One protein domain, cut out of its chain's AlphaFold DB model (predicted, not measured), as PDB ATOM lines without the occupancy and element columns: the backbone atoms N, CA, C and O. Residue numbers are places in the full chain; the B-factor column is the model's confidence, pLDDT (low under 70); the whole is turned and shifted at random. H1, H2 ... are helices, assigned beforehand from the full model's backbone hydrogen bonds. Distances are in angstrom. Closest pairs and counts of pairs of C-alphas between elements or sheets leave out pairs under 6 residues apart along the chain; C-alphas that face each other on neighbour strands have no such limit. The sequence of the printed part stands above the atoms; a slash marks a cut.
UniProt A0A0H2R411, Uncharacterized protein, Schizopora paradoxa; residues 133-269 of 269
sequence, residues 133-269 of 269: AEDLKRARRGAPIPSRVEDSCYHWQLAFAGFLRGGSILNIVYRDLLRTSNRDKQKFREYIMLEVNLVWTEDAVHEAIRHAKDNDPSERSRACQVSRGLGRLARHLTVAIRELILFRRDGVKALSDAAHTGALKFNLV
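What this domain is: This is residues 133 to 269 of the 269 residues of an uncharacterized protein of Schizopora paradoxa (UniProt A0A0H2R411). A long helical hairpin, H4 and H5, makes the long axis of this model; H2 and H3 follow one another along it, H2 packing on both its helices and H3 on H5. H1 packs on H4, and H6 folds back at the end of H5. The 137 printed residues have six named helices, H1 to H6 in order, and no named strand: the class is all helix. The whole is compact, with a radius of gyration of the C-alphas of 16.4 A, and elongated, spanning 49 by 29 by 24 A.

How they stand to each other: H1, residues 133 to 141, touches H4, residues 185 to 215, closest at the C-alphas of Ala 133 and Leu 194, 4.9 A. H2, residues 149 to 164, touches H4 with residues 149 to 156 alone, closest at C-alphas 149 and 212, 5.5 A. The hub is H5, residues 222 to 250; it and H4 form a hairpin, opposite ways at a shallow tilt of 21 degrees, with C-alphas 209 and 227 closest at 5.1 A. H2, H4 and H5 are an up-and-down bundle, each running against the one before. H3, residues 169 to 179, touches H5 at a shallow tilt of 6 degrees, closest at C-alphas 170 and 241, 6.3 A. H6, residues 252 to 260, touches H5 at a steep tilt of 50 degrees, closest at C-alphas 247 and 255, 4.8 A. H4 and H6 are apart. Every O i to N i+4 pair is within hydrogen-bond range in H1, H3, H4 and H6; H2 has 11 of 12 and H5 23 of 25.

Where its parts are: H1 begins at C-alpha 133 (202.219, 147.067, 303.232). H2 is 22.7 A long, H4 45.6 A and H5 42.6 A. H6 ends at C-alpha 260 (178.923, 132.635, 303.908).

The domain as a whole: The farthest C-alphas, of Arg 183 and Ser 218, are 52.7 A apart. The printed part has no cut and no long link. The pLDDT is under 70 at residues 165 to 167 and 267 to 269.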
ATOM      1  N   ALA A 133     201.878 145.891 302.444       91.31
ATOM      2  CA  ALA A 133     202.219 147.067 303.232       91.31
ATOM      3  C   ALA A 133     203.417 147.831 302.644       91.31
ATOM      4  O   ALA A 133     203.407 149.067 302.654       91.31
ATOM      5  N   GLU A 134     204.439 147.132 302.145       88.75
ATOM      6  CA  GLU A 134     205.594 147.751 301.487       88.75
ATOM      7  C   GLU A 134     205.240 148.349 300.124       88.75
ATOM      8  O   GLU A 134     205.675 149.463 299.830       88.75
ATOM      9  N   ASP A 135     204.381 147.706 299.336       89.19
ATOM     10  CA  ASP A 135     203.922 148.262 298.061       89.19
ATOM     11  C   ASP A 135     203.099 149.538 298.266       89.19
ATOM     12  O   ASP A 135     203.343 150.550 297.607       89.19
ATOM     13  N   LEU A 136     202.213 149.563 299.266       92.19
ATOM     14  CA  LEU A 136     201.494 150.781 299.656       92.19
ATOM     15  C   LEU A 136     202.454 151.890 300.119       92.19
ATOM     16  O   LEU A 136     202.243 153.066 299.810       92.19
ATOM     17  N   LYS A 137     203.523 151.549 300.855       91.94
ATOM     18  CA  LYS A 137     204.568 152.518 301.235       91.94
ATOM     19  C   LYS A 137     205.318 153.037 300.015       91.94
ATOM     20  O   LYS A 137     205.556 154.242 299.943       91.94
ATOM     21  N   ARG A 138     205.691 152.162 299.078       90.81
ATOM     22  CA  ARG A 138     206.391 152.528 297.841       90.81
ATOM     23  C   ARG A 138     205.525 153.459 296.996       90.81
ATOM     24  O   ARG A 138     206.003 154.522 296.611       90.81
ATOM     25  N   ALA A 139     204.248 153.123 296.818       91.81
ATOM     26  CA  ALA A 139     203.278 153.954 296.110       91.81
ATOM     27  C   ALA A 139     203.146 155.348 296.739       91.81
ATOM     28  O   ALA A 139     203.180 156.343 296.022       91.81
ATOM     29  N   ARG A 140     203.080 155.450 298.075       93.94
ATOM     30  CA  ARG A 140     203.062 156.754 298.767       93.94
ATOM     31  C   ARG A 140     204.361 157.541 298.604       93.94
ATOM     32  O   ARG A 140     204.304 158.750 298.438       93.94
ATOM     33  N   ARG A 141     205.526 156.889 298.667       91.69
ATOM     34  CA  ARG A 141     206.829 157.566 298.502       91.69
ATOM     35  C   ARG A 141     207.038 158.106 297.090       91.69
ATOM     36  O   ARG A 141     207.686 159.131 296.943       91.69
ATOM     37  N   GLY A 142     206.517 157.405 296.085       90.12
ATOM     38  CA  GLY A 142     206.568 157.828 294.687       90.12
ATOM     39  C   GLY A 142     205.433 158.764 294.272       90.12
ATOM     40  O   GLY A 142     205.406 159.171 293.117       90.12
ATOM     41  N   ALA A 143     204.490 159.084 295.167       91.69
ATOM     42  CA  ALA A 143     203.327 159.886 294.815       91.69
ATOM     43  C   ALA A 143     203.729 161.335 294.486       91.69
ATOM     44  O   ALA A 143     204.389 161.983 295.306       91.69
ATOM     45  N   PRO A 144     203.308 161.872 293.326       93.12
ATOM     46  CA  PRO A 144     203.466 163.285 293.010       93.12
ATOM     47  C   PRO A 144     202.756 164.181 294.029       93.12
ATOM     48  O   PRO A 144     201.795 163.770 294.687       93.12
ATOM     49  N   ILE A 145     203.200 165.438 294.108       90.81
ATOM     50  CA  ILE A 145     202.571 166.456 294.957       90.81
ATOM     51  C   ILE A 145     201.084 166.574 294.565       90.81
ATOM     52  O   ILE A 145     200.803 166.751 293.379       90.81
ATOM     53  N   PRO A 146     200.134 166.532 295.518       87.81
ATOM     54  CA  PRO A 146     198.697 166.524 295.225       87.81
ATOM     55  C   PRO A 146     198.187 167.697 294.373       87.81
ATOM     56  O   PRO A 146     197.217 167.544 293.637       87.81
ATOM     57  N   SER A 147     198.849 168.856 294.433       84.81
ATOM     58  CA  SER A 147     198.516 170.024 293.607       84.81
ATOM     59  C   SER A 147     198.791 169.819 292.112       84.81
ATOM     60  O   SER A 147     198.175 170.492 291.287       84.81
ATOM     61  N   ARG A 148     199.663 168.870 291.740       90.56
ATOM     62  CA  ARG A 148     199.820 168.388 290.359       90.56
ATOM     63  C   ARG A 148     198.750 167.341 290.076       90.56
ATOM     64  O   ARG A 148     199.014 166.142 290.075       90.56
ATOM     65  N   VAL A 149     197.516 167.813 289.913       89.44
ATOM     66  CA  VAL A 149     196.309 166.975 289.941       89.44
ATOM     67  C   VAL A 149     196.349 165.835 288.924       89.44
ATOM     68  O   VAL A 149     196.025 164.703 289.282       89.44
ATOM     69  N   GLU A 150     196.748 166.109 287.682       89.62
ATOM     70  CA  GLU A 150     196.813 165.103 286.615       89.62
ATOM     71  C   GLU A 150     197.807 163.989 286.955       89.62
ATOM     72  O   GLU A 150     197.414 162.822 287.020       89.62
ATOM     73  N   ASP A 151     199.052 164.360 287.265       88.94
ATOM     74  CA  ASP A 151     200.115 163.429 287.653       88.94
ATOM     75  C   ASP A 151     199.717 162.608 288.885       88.94
ATOM     76  O   ASP A 151     199.901 161.392 288.924       88.94
ATOM     77  N   SER A 152     199.157 163.269 289.903       92.19
ATOM     78  CA  SER A 152     198.796 162.634 291.171       92.19
ATOM     79  C   SER A 152     197.639 161.647 291.000       92.19
ATOM     80  O   SER A 152     197.730 160.504 291.455       92.19
ATOM     81  N   CYS A 153     196.570 162.038 290.296       90.31
ATOM     82  CA  CYS A 153     195.448 161.143 290.013       90.31
ATOM     83  C   CYS A 153     195.898 159.959 289.150       90.31
ATOM     84  O   CYS A 153     195.589 158.807 289.453       90.31
ATOM     85  N   TYR A 154     196.681 160.214 288.105       88.94
ATOM     86  CA  TYR A 154     197.164 159.151 287.237       88.94
ATOM     87  C   TYR A 154     198.087 158.165 287.974       88.94
ATOM     88  O   TYR A 154     197.923 156.952 287.845       88.94
ATOM     89  N   HIS A 155     198.991 158.662 288.826       92.00
ATOM     90  CA  HIS A 155     199.841 157.830 289.686       92.00
ATOM     91  C   HIS A 155     199.023 156.890 290.571       92.00
ATOM     92  O   HIS A 155     199.269 155.683 290.602       92.00
ATOM     93  N   TRP A 156     198.023 157.425 291.275       92.81
ATOM     94  CA  TRP A 156     197.175 156.606 292.137       92.81
ATOM     95  C   TRP A 156     196.355 155.595 291.339       92.81
ATOM     96  O   TRP A 156     196.172 154.468 291.798       92.81
ATOM     97  N   GLN A 157     195.894 155.965 290.142       89.12
ATOM     98  CA  GLN A 157     195.119 155.075 289.283       89.12
ATOM     99  C   GLN A 157     195.972 153.870 288.882       89.12
ATOM    100  O   GLN A 157     195.528 152.735 289.027       89.12
ATOM    101  N   LEU A 158     197.217 154.115 288.464       86.25
ATOM    102  CA  LEU A 158     198.181 153.065 288.143       86.25
ATOM    103  C   LEU A 158     198.518 152.189 289.353       86.25
ATOM    104  O   LEU A 158     198.550 150.967 289.226       86.25
ATOM    105  N   ALA A 159     198.728 152.791 290.528       88.31
ATOM    106  CA  ALA A 159     199.021 152.043 291.747       88.31
ATOM    107  C   ALA A 159     197.876 151.082 292.114       88.31
ATOM    108  O   ALA A 159     198.129 149.913 292.397       88.31
ATOM    109  N   PHE A 160     196.617 151.537 292.061       86.12
ATOM    110  CA  PHE A 160     195.459 150.672 292.320       86.12
ATOM    111  C   PHE A 160     195.211 149.647 291.220       86.12
ATOM    112  O   PHE A 160     194.906 148.500 291.534       86.12
ATOM    113  N   ALA A 161     195.383 150.025 289.952       81.12
ATOM    114  CA  ALA A 161     195.285 149.091 288.835       81.12
ATOM    115  C   ALA A 161     196.300 147.947 288.971       81.12
ATOM    116  O   ALA A 161     195.954 146.797 288.718       81.12
ATOM    117  N   GLY A 162     197.520 148.239 289.438       75.62
ATOM    118  CA  GLY A 162     198.546 147.231 289.714       75.62
ATOM    119  C   GLY A 162     198.091 146.159 290.708       75.62
ATOM    120  O   GLY A 162     198.334 144.981 290.470       75.62
ATOM    121  N   PHE A 163     197.358 146.536 291.762       75.50
ATOM    122  CA  PHE A 163     196.815 145.578 292.736       75.50
ATOM    123  C   PHE A 163     195.662 144.718 292.193       75.50
ATOM    124  O   PHE A 163     195.350 143.691 292.786       75.50
ATOM    125  N   LEU A 164     195.008 145.142 291.108       71.31
ATOM    126  CA  LEU A 164     193.865 144.441 290.510       71.31
ATOM    127  C   LEU A 164     194.254 143.556 289.317       71.31
ATOM    128  O   LEU A 164     193.467 142.712 288.903       71.31
ATOM    129  N   ARG A 165     195.451 143.746 288.743       57.69
ATOM    130  CA  ARG A 165     195.872 143.119 287.480       57.69
ATOM    131  C   ARG A 165     196.344 141.659 287.613       57.69
ATOM    132  O   ARG A 165     196.613 141.059 286.584       57.69
ATOM    133  N   GLY A 166     196.441 141.112 288.830       52.62
ATOM    134  CA  GLY A 166     197.036 139.794 289.126       52.62
ATOM    135  C   GLY A 166     196.093 138.788 289.805       52.62
ATOM    136  O   GLY A 166     196.525 138.019 290.660       52.62
ATOM    137  N   GLY A 167     194.790 138.869 289.528       59.16
ATOM    138  CA  GLY A 167     193.746 138.180 290.293       59.16
ATOM    139  C   GLY A 167     193.195 139.025 291.445       59.16
ATOM    140  O   GLY A 167     193.729 140.080 291.795       59.16
ATOM    141  N   SER A 168     192.076 138.591 292.035       76.38
ATOM    142  CA  SER A 168     191.448 139.314 293.145       76.38
ATOM    143  C   SER A 168     192.372 139.286 294.364       76.38
ATOM    144  O   SER A 168     192.407 138.309 295.114       76.38
ATOM    145  N   ILE A 169     193.116 140.373 294.601       84.00
ATOM    146  CA  ILE A 169     193.947 140.528 295.804       84.00
ATOM    147  C   ILE A 169     193.137 140.304 297.089       84.00
ATOM    148  O   ILE A 169     193.663 139.831 298.094       84.00
ATOM    149  N   LEU A 170     191.830 140.578 297.035       86.38
ATOM    150  CA  LEU A 170     190.887 140.283 298.108       86.38
ATOM    151  C   LEU A 170     190.782 138.778 298.374       86.38
ATOM    152  O   LEU A 170     190.832 138.378 299.533       86.38
ATOM    153  N   ASN A 171     190.723 137.942 297.335       85.06
ATOM    154  CA  ASN A 171     190.727 136.482 297.474       85.06
ATOM    155  C   ASN A 171     192.049 135.954 298.025       85.06
ATOM    156  O   ASN A 171     192.040 135.052 298.863       85.06
ATOM    157  N   ILE A 172     193.178 136.513 297.581       86.75
ATOM    158  CA  ILE A 172     194.507 136.140 298.085       86.75
ATOM    159  C   ILE A 172     194.580 136.420 299.590       86.75
ATOM    160  O   ILE A 172     194.889 135.526 300.379       86.75
ATOM    161  N   VAL A 173     194.207 137.635 300.001       90.88
ATOM    162  CA  VAL A 173     194.152 138.031 301.414       90.88
ATOM    163  C   VAL A 173     193.155 137.174 302.198       90.88
ATOM    164  O   VAL A 173     193.473 136.710 303.290       90.88
ATOM    165  N   TYR A 174     191.964 136.919 301.656       90.69
ATOM    166  CA  TYR A 174     190.948 136.088 302.299       90.69
ATOM    167  C   TYR A 174     191.453 134.666 302.566       90.69
ATOM    168  O   TYR A 174     191.403 134.196 303.706       90.69
ATOM    169  N   ARG A 175     192.003 133.994 301.546       89.44
ATOM    170  CA  ARG A 175     192.559 132.638 301.673       89.44
ATOM    171  C   ARG A 175     193.711 132.591 302.671       89.44
ATOM    172  O   ARG A 175     193.790 131.658 303.469       89.44
ATOM    173  N   ASP A 176     194.579 133.597 302.663       90.81
ATOM    174  CA  ASP A 176     195.688 133.686 303.610       90.81
ATOM    175  C   ASP A 176     195.212 133.865 305.059       90.81
ATOM    176  O   ASP A 176     195.686 133.177 305.970       90.81
ATOM    177  N   LEU A 177     194.218 134.727 305.281       91.25
ATOM    178  CA  LEU A 177     193.610 134.930 306.594       91.25
ATOM    179  C   LEU A 177     192.923 133.656 307.106       91.25
ATOM    180  O   LEU A 177     193.062 133.344 308.291       91.25
ATOM    181  N   LEU A 178     192.241 132.894 306.242       90.38
ATOM    182  CA  LEU A 178     191.633 131.607 306.605       90.38
ATOM    183  C   LEU A 178     192.670 130.550 307.004       90.38
ATOM    184  O   LEU A 178     192.453 129.809 307.962       90.38
ATOM    185  N   ARG A 179     193.804 130.491 306.296       88.62
ATOM    186  CA  ARG A 179     194.898 129.541 306.576       88.62
ATOM    187  C   ARG A 179     195.729 129.924 307.804       88.62
ATOM    188  O   ARG A 179     196.430 129.087 308.367       88.62
ATOM    189  N   THR A 180     195.671 131.183 308.230       86.56
ATOM    190  CA  THR A 180     196.442 131.680 309.374       86.56
ATOM    191  C   THR A 180     195.895 131.118 310.685       86.56
ATOM    192  O   THR A 180     194.712 131.266 310.988       86.56
ATOM    193  N   SER A 181     196.754 130.530 311.522       85.00
ATOM    194  CA  SER A 181     196.367 130.037 312.851       85.00
ATOM    195  C   SER A 181     195.954 131.178 313.789       85.00
ATOM    196  O   SER A 181     196.599 132.222 313.840       85.00
ATOM    197  N   ASN A 182     194.934 130.965 314.632       82.50
ATOM    198  CA  ASN A 182     194.551 131.923 315.686       82.50
ATOM    199  C   ASN A 182     195.691 132.234 316.673       82.50
ATOM    200  O   ASN A 182     195.674 133.271 317.333       82.50
ATOM    201  N   ARG A 183     196.678 131.339 316.791       81.25
ATOM    202  CA  ARG A 183     197.835 131.518 317.678       81.25
ATOM    203  C   ARG A 183     198.986 132.285 317.022       81.25
ATOM    204  O   ARG A 183     199.924 132.658 317.726       81.25
ATOM    205  N   ASP A 184     198.916 132.551 315.717       85.06
ATOM    206  CA  ASP A 184     199.974 133.224 314.961       85.06
ATOM    207  C   ASP A 184     199.972 134.743 315.196       85.06
ATOM    208  O   ASP A 184     199.563 135.565 314.373       85.06
ATOM    209  N   LYS A 185     200.450 135.133 316.379       84.75
ATOM    210  CA  LYS A 185     200.529 136.536 316.801       84.75
ATOM    211  C   LYS A 185     201.407 137.388 315.882       84.75
ATOM    212  O   LYS A 185     201.266 138.609 315.923       84.75
ATOM    213  N   GLN A 186     202.338 136.790 315.140       86.19
ATOM    214  CA  GLN A 186     203.232 137.526 314.255       86.19
ATOM    215  C   GLN A 186     202.485 137.942 312.990       86.19
ATOM    216  O   GLN A 186     202.394 139.136 312.707       86.19
ATOM    217  N   LYS A 187     201.829 136.997 312.318       86.81
ATOM    218  CA  LYS A 187     201.059 137.281 311.106       86.81
ATOM    219  C   LYS A 187     199.906 138.253 311.351       86.81
ATOM    220  O   LYS A 187     199.680 139.181 310.575       86.81
ATOM    221  N   PHE A 188     199.249 138.160 312.509       87.38
ATOM    222  CA  PHE A 188     198.264 139.168 312.919       87.38
ATOM    223  C   PHE A 188     198.845 140.575 313.062       87.38
ATOM    224  O   PHE A 188     198.179 141.550 312.711       87.38
ATOM    225  N   ARG A 189     200.073 140.717 313.576       87.06
ATOM    226  CA  ARG A 189     200.732 142.030 313.653       87.06
ATOM    227  C   ARG A 189     200.983 142.592 312.268       87.06
ATOM    228  O   ARG A 189     200.783 143.787 312.074       87.06
ATOM    229  N   GLU A 190     201.376 141.756 311.321       91.56
ATOM    230  CA  GLU A 190     201.600 142.174 309.939       91.56
ATOM    231  C   GLU A 190     200.299 142.657 309.294       91.56
ATOM    232  O   GLU A 190     200.275 143.739 308.713       91.56
ATOM    233  N   TYR A 191     199.180 141.963 309.513       92.88
ATOM    234  CA  TYR A 191     197.863 142.433 309.072       92.88
ATOM    235  C   TYR A 191     197.413 143.736 309.747       92.88
ATOM    236  O   TYR A 191     196.822 144.603 309.104       92.88
ATOM    237  N   ILE A 192     197.727 143.937 311.030       89.31
ATOM    238  CA  ILE A 192     197.489 145.227 311.699       89.31
ATOM    239  C   ILE A 192     198.332 146.334 311.049       89.31
ATOM    240  O   ILE A 192     197.838 147.440 310.826       89.31
ATOM    241  N   MET A 193     199.594 146.052 310.719       91.12
ATOM    242  CA  MET A 193     200.450 147.000 310.006       91.12
ATOM    243  C   MET A 193     199.918 147.290 308.601       91.12
ATOM    244  O   MET A 193     199.949 148.446 308.175       91.12
ATOM    245  N   LEU A 194     199.390 146.287 307.897       94.00
ATOM    246  CA  LEU A 194     198.710 146.475 306.620       94.00
ATOM    247  C   LEU A 194     197.497 147.405 306.770       94.00
ATOM    248  O   LEU A 194     197.401 148.369 306.015       94.00
ATOM    249  N   GLU A 195     196.636 147.208 307.778       93.38
ATOM    250  CA  GLU A 195     195.500 148.111 308.046       93.38
ATOM    251  C   GLU A 195     195.959 149.571 308.184       93.38
ATOM    252  O   GLU A 195     195.367 150.466 307.578       93.38
ATOM    253  N   VAL A 196     197.026 149.829 308.948       90.81
ATOM    254  CA  VAL A 196     197.568 151.190 309.112       90.81
ATOM    255  C   VAL A 196     198.020 151.770 307.770       90.81
ATOM    256  O   VAL A 196     197.721 152.924 307.462       90.81
ATOM    257  N   ASN A 197     198.718 150.978 306.952       92.62
ATOM    258  CA  ASN A 197     199.186 151.425 305.640       92.62
ATOM    259  C   ASN A 197     198.030 151.686 304.669       92.62
ATOM    260  O   ASN A 197     198.106 152.650 303.912       92.62
ATOM    261  N   LEU A 198     196.958 150.894 304.721       93.56
ATOM    262  CA  LEU A 198     195.746 151.131 303.938       93.56
ATOM    263  C   LEU A 198     195.095 152.465 304.310       93.56
ATOM    264  O   LEU A 198     194.777 153.243 303.418       93.56
ATOM    265  N   VAL A 199     194.971 152.774 305.607       91.25
ATOM    266  CA  VAL A 199     194.420 154.061 306.079       91.25
ATOM    267  C   VAL A 199     195.257 155.242 305.587       91.25
ATOM    268  O   VAL A 199     194.711 156.249 305.145       91.25
ATOM    269  N   TRP A 200     196.582 155.130 305.647       92.38
ATOM    270  CA  TRP A 200     197.476 156.184 305.169       92.38
ATOM    271  C   TRP A 200     197.438 156.380 303.658       92.38
ATOM    272  O   TRP A 200     197.519 157.511 303.188       92.38
ATOM    273  N   THR A 201     197.340 155.294 302.894       93.69
ATOM    274  CA  THR A 201     197.175 155.385 301.441       93.69
ATOM    275  C   THR A 201     195.825 155.995 301.093       93.69
ATOM    276  O   THR A 201     195.764 156.890 300.261       93.69
ATOM    277  N   GLU A 202     194.759 155.582 301.777       92.38
ATOM    278  CA  GLU A 202     193.428 156.163 301.626       92.38
ATOM    279  C   GLU A 202     193.443 157.680 301.903       92.38
ATOM    280  O   GLU A 202     192.851 158.439 301.141       92.38
ATOM    281  N   ASP A 203     194.143 158.145 302.946       90.56
ATOM    282  CA  ASP A 203     194.311 159.579 303.234       90.56
ATOM    283  C   ASP A 203     194.991 160.328 302.073       90.56
ATOM    284  O   ASP A 203     194.498 161.368 301.639       90.56
ATOM    285  N   ALA A 204     196.095 159.789 301.546       92.31
ATOM    286  CA  ALA A 204     196.843 160.412 300.451       92.31
ATOM    287  C   ALA A 204     196.022 160.489 299.150       92.31
ATOM    288  O   ALA A 204     196.080 161.477 298.420       92.31
ATOM    289  N   VAL A 205     195.213 159.465 298.878       92.69
ATOM    290  CA  VAL A 205     194.323 159.427 297.711       92.69
ATOM    291  C   VAL A 205     193.185 160.431 297.866       92.69
ATOM    292  O   VAL A 205     192.888 161.165 296.929       92.69
ATOM    293  N   HIS A 206     192.570 160.521 299.050       92.38
ATOM    294  CA  HIS A 206     191.539 161.530 299.310       92.38
ATOM    295  C   HIS A 206     192.073 162.954 299.181       92.38
ATOM    296  O   HIS A 206     191.348 163.842 298.739       92.38
ATOM    297  N   GLU A 207     193.330 163.185 299.547       91.81
ATOM    298  CA  GLU A 207     193.987 164.466 299.322       91.81
ATOM    299  C   GLU A 207     194.129 164.786 297.828       91.81
ATOM    300  O   GLU A 207     193.738 165.878 297.419       91.81
ATOM    301  N   ALA A 208     194.571 163.835 297.000       92.12
ATOM    302  CA  ALA A 208     194.603 164.014 295.546       92.12
ATOM    303  C   ALA A 208     193.202 164.287 294.959       92.12
ATOM    304  O   ALA A 208     193.037 165.190 294.141       92.12
ATOM    305  N   ILE A 209     192.174 163.566 295.424       92.06
ATOM    306  CA  ILE A 209     190.780 163.766 294.992       92.06
ATOM    307  C   ILE A 209     190.274 165.161 295.369       92.06
ATOM    308  O   ILE A 209     189.636 165.825 294.552       92.06
ATOM    309  N   ARG A 210     190.565 165.620 296.589       92.56
ATOM    310  CA  ARG A 210     190.195 166.960 297.056       92.56
ATOM    311  C   ARG A 210     190.836 168.035 296.183       92.56
ATOM    312  O   ARG A 210     190.116 168.880 295.673       92.56
ATOM    313  N   HIS A 211     192.139 167.942 295.918       91.44
ATOM    314  CA  HIS A 211     192.815 168.879 295.015       91.44
ATOM    315  C   HIS A 211     192.244 168.854 293.592       91.44
ATOM    316  O   HIS A 211     192.124 169.907 292.970       91.44
ATOM    317  N   ALA A 212     191.847 167.683 293.086       90.12
ATOM    318  CA  ALA A 212     191.184 167.584 291.789       90.12
ATOM    319  C   ALA A 212     189.855 168.345 291.751       90.12
ATOM    320  O   ALA A 212     189.566 169.030 290.773       90.12
ATOM    321  N   LYS A 213     189.070 168.244 292.827       89.75
ATOM    322  CA  LYS A 213     187.788 168.938 292.956       89.75
ATOM    323  C   LYS A 213     187.958 170.443 293.164       89.75
ATOM    324  O   LYS A 213     187.211 171.217 292.581       89.75
ATOM    325  N   ASP A 214     188.941 170.846 293.966       90.56
ATOM    326  CA  ASP A 214     189.220 172.256 294.248       90.56
ATOM    327  C   ASP A 214     189.712 172.990 292.986       90.56
ATOM    328  O   ASP A 214     189.316 174.129 292.744       90.56
ATOM    329  N   ASN A 215     190.531 172.332 292.152       88.50
ATOM    330  CA  ASN A 215     191.035 172.906 290.899       88.50
ATOM    331  C   ASN A 215     189.997 172.926 289.767       88.50
ATOM    332  O   ASN A 215     190.073 173.785 288.891       88.50
ATOM    333  N   ASP A 216     189.048 171.990 289.760       89.00
ATOM    334  CA  ASP A 216     187.963 171.951 288.780       89.00
ATOM    335  C   ASP A 216     186.614 171.628 289.445       89.00
ATOM    336  O   ASP A 216     186.142 170.482 289.403       89.00
ATOM    337  N   PRO A 217     185.946 172.650 290.013       84.75
ATOM    338  CA  PRO A 217     184.632 172.495 290.633       84.75
ATOM    339  C   PRO A 217     183.534 172.089 289.645       84.75
ATOM    340  O   PRO A 217     182.487 171.601 290.064       84.75
ATOM    341  N   SER A 218     183.749 172.298 288.338       86.06
ATOM    342  CA  SER A 218     182.804 171.885 287.293       86.06
ATOM    343  C   SER A 218     182.852 170.379 287.014       86.06
ATOM    344  O   SER A 218     181.974 169.847 286.334       86.06
ATOM    345  N   GLU A 219     183.873 169.699 287.543       84.25
ATOM    346  CA  GLU A 219     184.141 168.269 287.421       84.25
ATOM    347  C   GLU A 219     184.257 167.752 285.975       84.25
ATOM    348  O   GLU A 219     184.055 166.560 285.717       84.25
ATOM    349  N   ARG A 220     184.574 168.627 285.015       85.69
ATOM    350  CA  ARG A 220     184.629 168.288 283.583       85.69
ATOM    351  C   ARG A 220     185.982 167.740 283.152       85.69
ATOM    352  O   ARG A 220     186.043 166.947 282.214       85.69
ATOM    353  N   SER A 221     187.053 168.149 283.822       85.62
ATOM    354  CA  SER A 221     188.421 167.747 283.523       85.62
ATOM    355  C   SER A 221     188.606 166.242 283.663       85.62
ATOM    356  O   SER A 221     188.027 165.573 284.528       85.62
ATOM    357  N   ARG A 222     189.493 165.702 282.826       85.38
ATOM    358  CA  ARG A 222     189.878 164.291 282.870       85.38
ATOM    359  C   ARG A 222     190.362 163.883 284.260       85.38
ATOM    360  O   ARG A 222     190.015 162.808 284.733       85.38
ATOM    361  N   ALA A 223     191.129 164.739 284.930       83.06
ATOM    362  CA  ALA A 223     191.655 164.431 286.250       83.06
ATOM    363  C   ALA A 223     190.552 164.339 287.318       83.06
ATOM    364  O   ALA A 223     190.606 163.455 288.169       83.06
ATOM    365  N   CYS A 224     189.504 165.167 287.230       85.06
ATOM    366  CA  CYS A 224     188.342 165.063 288.112       85.06
ATOM    367  C   CYS A 224     187.486 163.813 287.815       85.06
ATOM    368  O   CYS A 224     186.979 163.156 288.723       85.06
ATOM    369  N   GLN A 225     187.381 163.396 286.550       86.62
ATOM    370  CA  GLN A 225     186.745 162.116 286.204       86.62
ATOM    371  C   GLN A 225     187.535 160.916 286.757       86.62
ATOM    372  O   GLN A 225     186.955 160.009 287.360       86.62
ATOM    373  N   VAL A 226     188.868 160.935 286.622       86.81
ATOM    374  CA  VAL A 226     189.762 159.914 287.195       86.81
ATOM    375  C   VAL A 226     189.670 159.905 288.723       86.81
ATOM    376  O   VAL A 226     189.598 158.831 289.318       86.81
ATOM    377  N   SER A 227     189.600 161.070 289.374       88.12
ATOM    378  CA  SER A 227     189.497 161.180 290.835       88.12
ATOM    379  C   SER A 227     188.207 160.554 291.393       88.12
ATOM    380  O   SER A 227     188.239 159.883 292.431       88.12
ATOM    381  N   ARG A 228     187.082 160.656 290.670       84.62
ATOM    382  CA  ARG A 228     185.836 159.948 291.021       84.62
ATOM    383  C   ARG A 228     186.012 158.431 290.978       84.62
ATOM    384  O   ARG A 228     185.564 157.734 291.893       84.62
ATOM    385  N   GLY A 229     186.676 157.931 289.937       85.12
ATOM    386  CA  GLY A 229     187.023 156.517 289.799       85.12
ATOM    387  C   GLY A 229     187.955 156.029 290.908       85.12
ATOM    388  O   GLY A 229     187.696 155.009 291.546       85.12
ATOM    389  N   LEU A 230     188.984 156.815 291.218       88.44
ATOM    390  CA  LEU A 230     189.931 156.569 292.305       88.44
ATOM    391  C   LEU A 230     189.261 156.420 293.664       88.44
ATOM    392  O   LEU A 230     189.587 155.501 294.407       88.44
ATOM    393  N   GLY A 231     188.306 157.293 293.988       85.75
ATOM    394  CA  GLY A 231     187.573 157.201 295.248       85.75
ATOM    395  C   GLY A 231     186.777 155.899 295.370       85.75
ATOM    396  O   GLY A 231     186.617 155.370 296.471       85.75
ATOM    397  N   ARG A 232     186.271 155.354 294.255       83.88
ATOM    398  CA  ARG A 232     185.606 154.040 294.236       83.88
ATOM    399  C   ARG A 232     186.618 152.903 294.353       83.88
ATOM    400  O   ARG A 232     186.449 152.063 295.230       83.88
ATOM    401  N   LEU A 233     187.702 152.935 293.575       84.44
ATOM    402  CA  LEU A 233     188.783 151.940 293.613       84.44
ATOM    403  C   LEU A 233     189.433 151.829 294.996       84.44
ATOM    404  O   LEU A 233     189.549 150.738 295.554       84.44
ATOM    405  N   ALA A 234     189.809 152.965 295.581       87.00
ATOM    406  CA  ALA A 234     190.433 153.013 296.893       87.00
ATOM    407  C   ALA A 234     189.498 152.467 297.971       87.00
ATOM    408  O   ALA A 234     189.941 151.695 298.820       87.00
ATOM    409  N   ARG A 235     188.202 152.809 297.931       83.88
ATOM    410  CA  ARG A 235     187.213 152.238 298.855       83.88
ATOM    411  C   ARG A 235     187.060 150.739 298.644       83.88
ATOM    412  O   ARG A 235     187.176 150.006 299.617       83.88
ATOM    413  N   HIS A 236     186.871 150.294 297.405       83.38
ATOM    414  CA  HIS A 236     186.697 148.882 297.081       83.38
ATOM    415  C   HIS A 236     187.855 148.033 297.615       83.38
ATOM    416  O   HIS A 236     187.621 147.049 298.302       83.38
ATOM    417  N   LEU A 237     189.101 148.464 297.409       86.62
ATOM    418  CA  LEU A 237     190.265 147.706 297.863       86.62
ATOM    419  C   LEU A 237     190.534 147.874 299.366       86.62
ATOM    420  O   LEU A 237     190.690 146.896 300.097       86.62
ATOM    421  N   THR A 238     190.608 149.114 299.856       89.25
ATOM    422  CA  THR A 238     191.057 149.361 301.235       89.25
ATOM    423  C   THR A 238     189.999 149.025 302.277       89.25
ATOM    424  O   THR A 238     190.359 148.552 303.355       89.25
ATOM    425  N   VAL A 239     188.709 149.229 301.988       86.69
ATOM    426  CA  VAL A 239     187.626 148.858 302.910       86.69
ATOM    427  C   VAL A 239     187.494 147.343 302.963       86.69
ATOM    428  O   VAL A 239     187.473 146.802 304.066       86.69
ATOM    429  N   ALA A 240     187.508 146.662 301.815       88.69
ATOM    430  CA  ALA A 240     187.372 145.210 301.761       88.69
ATOM    431  C   ALA A 240     188.479 144.489 302.541       88.69
ATOM    432  O   ALA A 240     188.193 143.701 303.441       88.69
ATOM    433  N   ILE A 241     189.753 144.827 302.296       92.00
ATOM    434  CA  ILE A 241     190.874 144.220 303.034       92.00
ATOM    435  C   ILE A 241     190.751 144.491 304.540       92.00
ATOM    436  O   ILE A 241     191.033 143.619 305.363       92.00
ATOM    437  N   ARG A 242     190.304 145.687 304.935       91.25
ATOM    438  CA  ARG A 242     190.117 146.026 306.352       91.25
ATOM    439  C   ARG A 242     188.958 145.268 306.991       91.25
ATOM    440  O   ARG A 242     189.085 144.898 308.155       91.25
ATOM    441  N   GLU A 243     187.869 145.025 306.266       90.62
ATOM    442  CA  GLU A 243     186.760 144.182 306.725       90.62
ATOM    443  C   GLU A 243     187.220 142.733 306.928       90.62
ATOM    444  O   GLU A 243     186.975 142.174 307.994       90.62
ATOM    445  N   LEU A 244     187.993 142.168 305.991       92.00
ATOM    446  CA  LEU A 244     188.598 140.838 306.153       92.00
ATOM    447  C   LEU A 244     189.462 140.756 307.421       92.00
ATOM    448  O   LEU A 244     189.320 139.829 308.220       92.00
ATOM    449  N   ILE A 245     190.329 141.751 307.640       91.94
ATOM    450  CA  ILE A 245     191.174 141.832 308.841       91.94
ATOM    451  C   ILE A 245     190.316 141.954 310.106       91.94
ATOM    452  O   ILE A 245     190.659 141.355 311.125       91.94
ATOM    453  N   LEU A 246     189.226 142.726 310.062       91.00
ATOM    454  CA  LEU A 246     188.331 142.933 311.197       91.00
ATOM    455  C   LEU A 246     187.665 141.621 311.616       91.00
ATOM    456  O   LEU A 246     187.879 141.200 312.747       91.00
ATOM    457  N   PHE A 247     186.955 140.942 310.712       89.38
ATOM    458  CA  PHE A 247     186.317 139.660 311.032       89.38
ATOM    459  C   PHE A 247     187.343 138.602 311.443       89.38
ATOM    460  O   PHE A 247     187.108 137.812 312.356       89.38
ATOM    461  N   ARG A 248     188.537 138.619 310.833       90.69
ATOM    462  CA  ARG A 248     189.598 137.689 311.214       90.69
ATOM    463  C   ARG A 248     190.077 137.888 312.653       90.69
ATOM    464  O   ARG A 248     190.505 136.900 313.255       90.69
ATOM    465  N   ARG A 249     190.021 139.100 313.223       87.12
ATOM    466  CA  ARG A 249     190.388 139.344 314.636       87.12
ATOM    467  C   ARG A 249     189.502 138.577 315.606       87.12
ATOM    468  O   ARG A 249     190.006 138.137 316.635       87.12
ATOM    469  N   ASP A 250     188.241 138.374 315.243       87.25
ATOM    470  CA  ASP A 250     187.270 137.638 316.055       87.25
ATOM    471  C   ASP A 250     187.415 136.113 315.882       87.25
ATOM    472  O   ASP A 250     186.932 135.326 316.695       87.25
ATOM    473  N   GLY A 251     188.152 135.678 314.855       87.75
ATOM    474  CA  GLY A 251     188.546 134.291 314.628       87.75
ATOM    475  C   GLY A 251     188.342 133.844 313.181       87.75
ATOM    476  O   GLY A 251     187.668 134.501 312.393       87.75
ATOM    477  N   VAL A 252     188.912 132.686 312.821       89.69
ATOM    478  CA  VAL A 252     188.693 132.074 311.492       89.69
ATOM    479  C   VAL A 252     187.207 131.799 311.263       89.69
ATOM    480  O   VAL A 252     186.701 132.071 310.182       89.69
ATOM    481  N   LYS A 253     186.502 131.314 312.296       89.44
ATOM    482  CA  LYS A 253     185.066 131.038 312.216       89.44
ATOM    483  C   LYS A 253     184.264 132.304 311.904       89.44
ATOM    484  O   LYS A 253     183.469 132.276 310.983       89.44
ATOM    485  N   ALA A 254     184.539 133.417 312.586       90.50
ATOM    486  CA  ALA A 254     183.857 134.687 312.327       90.50
ATOM    487  C   ALA A 254     184.077 135.185 310.887       90.50
ATOM    488  O   ALA A 254     183.129 135.617 310.239       90.50
ATOM    489  N   LEU A 255     185.305 135.073 310.365       91.38
ATOM    490  CA  LEU A 255     185.599 135.395 308.965       91.38
ATOM    491  C   LEU A 255     184.857 134.474 307.985       91.38
ATOM    492  O   LEU A 255     184.294 134.956 307.007       91.38
ATOM    493  N   SER A 256     184.849 133.166 308.250       90.56
ATOM    494  CA  SER A 256     184.130 132.190 307.431       90.56
ATOM    495  C   SER A 256     182.627 132.468 307.443       90.56
ATOM    496  O   SER A 256     182.027 132.598 306.383       90.56
ATOM    497  N   ASP A 257     182.022 132.624 308.618       90.62
ATOM    498  CA  ASP A 257     180.588 132.886 308.767       90.62
ATOM    499  C   ASP A 257     180.202 134.199 308.063       90.62
ATOM    500  O   ASP A 257     179.204 134.241 307.346       90.62
ATOM    501  N   ALA A 258     181.024 135.251 308.172       88.06
ATOM    502  CA  ALA A 258     180.804 136.516 307.471       88.06
ATOM    503  C   ALA A 258     180.832 136.370 305.940       88.06
ATOM    504  O   ALA A 258     180.029 136.996 305.250       88.06
ATOM    505  N   ALA A 259     181.725 135.529 305.409       87.31
ATOM    506  CA  ALA A 259     181.778 135.240 303.978       87.31
ATOM    507  C   ALA A 259     180.546 134.451 303.500       87.31
ATOM    508  O   ALA A 259     179.988 134.772 302.457       87.31
ATOM    509  N   HIS A 260     180.080 133.465 304.277       86.88
ATOM    510  CA  HIS A 260     178.923 132.635 303.908       86.88
ATOM    511  C   HIS A 260     177.581 133.363 304.058       86.88
ATOM    512  O   HIS A 260     176.647 133.097 303.312       86.88
ATOM    513  N   THR A 261     177.470 134.276 305.024       86.69
ATOM    514  CA  THR A 261     176.236 135.036 305.297       86.69
ATOM    515  C   THR A 261     176.087 136.293 304.439       86.69
ATOM    516  O   THR A 261     175.105 137.016 304.591       86.69
ATOM    517  N   GLY A 262     177.052 136.586 303.559       81.06
ATOM    518  CA  GLY A 262     177.054 137.813 302.757       81.06
ATOM    519  C   GLY A 262     177.301 139.085 303.579       81.06
ATOM    520  O   GLY A 262     176.961 140.180 303.142       81.06
ATOM    521  N   ALA A 263     177.883 138.970 304.778       81.62
ATOM    522  CA  ALA A 263     178.194 140.122 305.627       81.62
ATOM    523  C   ALA A 263     179.406 140.932 305.120       81.62
ATOM    524  O   ALA A 263     179.601 142.081 305.529       81.62
ATOM    525  N   LEU A 264     180.227 140.346 304.242       80.56
ATOM    526  CA  LEU A 264     181.289 141.048 303.520       80.56
ATOM    527  C   LEU A 264     180.674 141.907 302.408       80.56
ATOM    528  O   LEU A 264     179.921 141.407 301.580       80.56
ATOM    529  N   LYS A 265     181.021 143.198 302.343       74.44
ATOM    530  CA  LYS A 265     180.430 144.141 301.367       74.44
ATOM    531  C   LYS A 265     181.007 144.034 299.951       74.44
ATOM    532  O   LYS A 265     180.886 144.967 299.158       74.44
ATOM    533  N   PHE A 266     181.718 142.956 299.654       72.88
ATOM    534  CA  PHE A 266     182.427 142.747 298.400       72.88
ATOM    535  C   PHE A 266     182.373 141.268 298.032       72.88
ATOM    536  O   PHE A 266     182.390 140.399 298.904       72.88
ATOM    537  N   ASN A 267     182.335 140.996 296.730       65.56
ATOM    538  CA  ASN A 267     182.265 139.636 296.219       65.56
ATOM    539  C   ASN A 267     183.660 138.999 296.206       65.56
ATOM    540  O   ASN A 267     184.599 139.529 295.612       65.56
ATOM    541  N   LEU A 268     183.773 137.847 296.863       59.97
ATOM    542  CA  LEU A 268     184.912 136.936 296.793       59.97
ATOM    543  C   LEU A 268     184.611 135.889 295.704       59.97
ATOM    544  O   LEU A 268     184.245 134.764 296.033       59.97
ATOM    545  N   VAL A 269     184.624 136.287 294.425       48.88
ATOM    546  CA  VAL A 269     184.392 135.363 293.288       48.88
ATOM    547  C   VAL A 269     185.615 134.491 293.066       48.88
ATOM    548  O   VAL A 269     186.703 135.087 292.907       48.88
TER     549      VAL A 269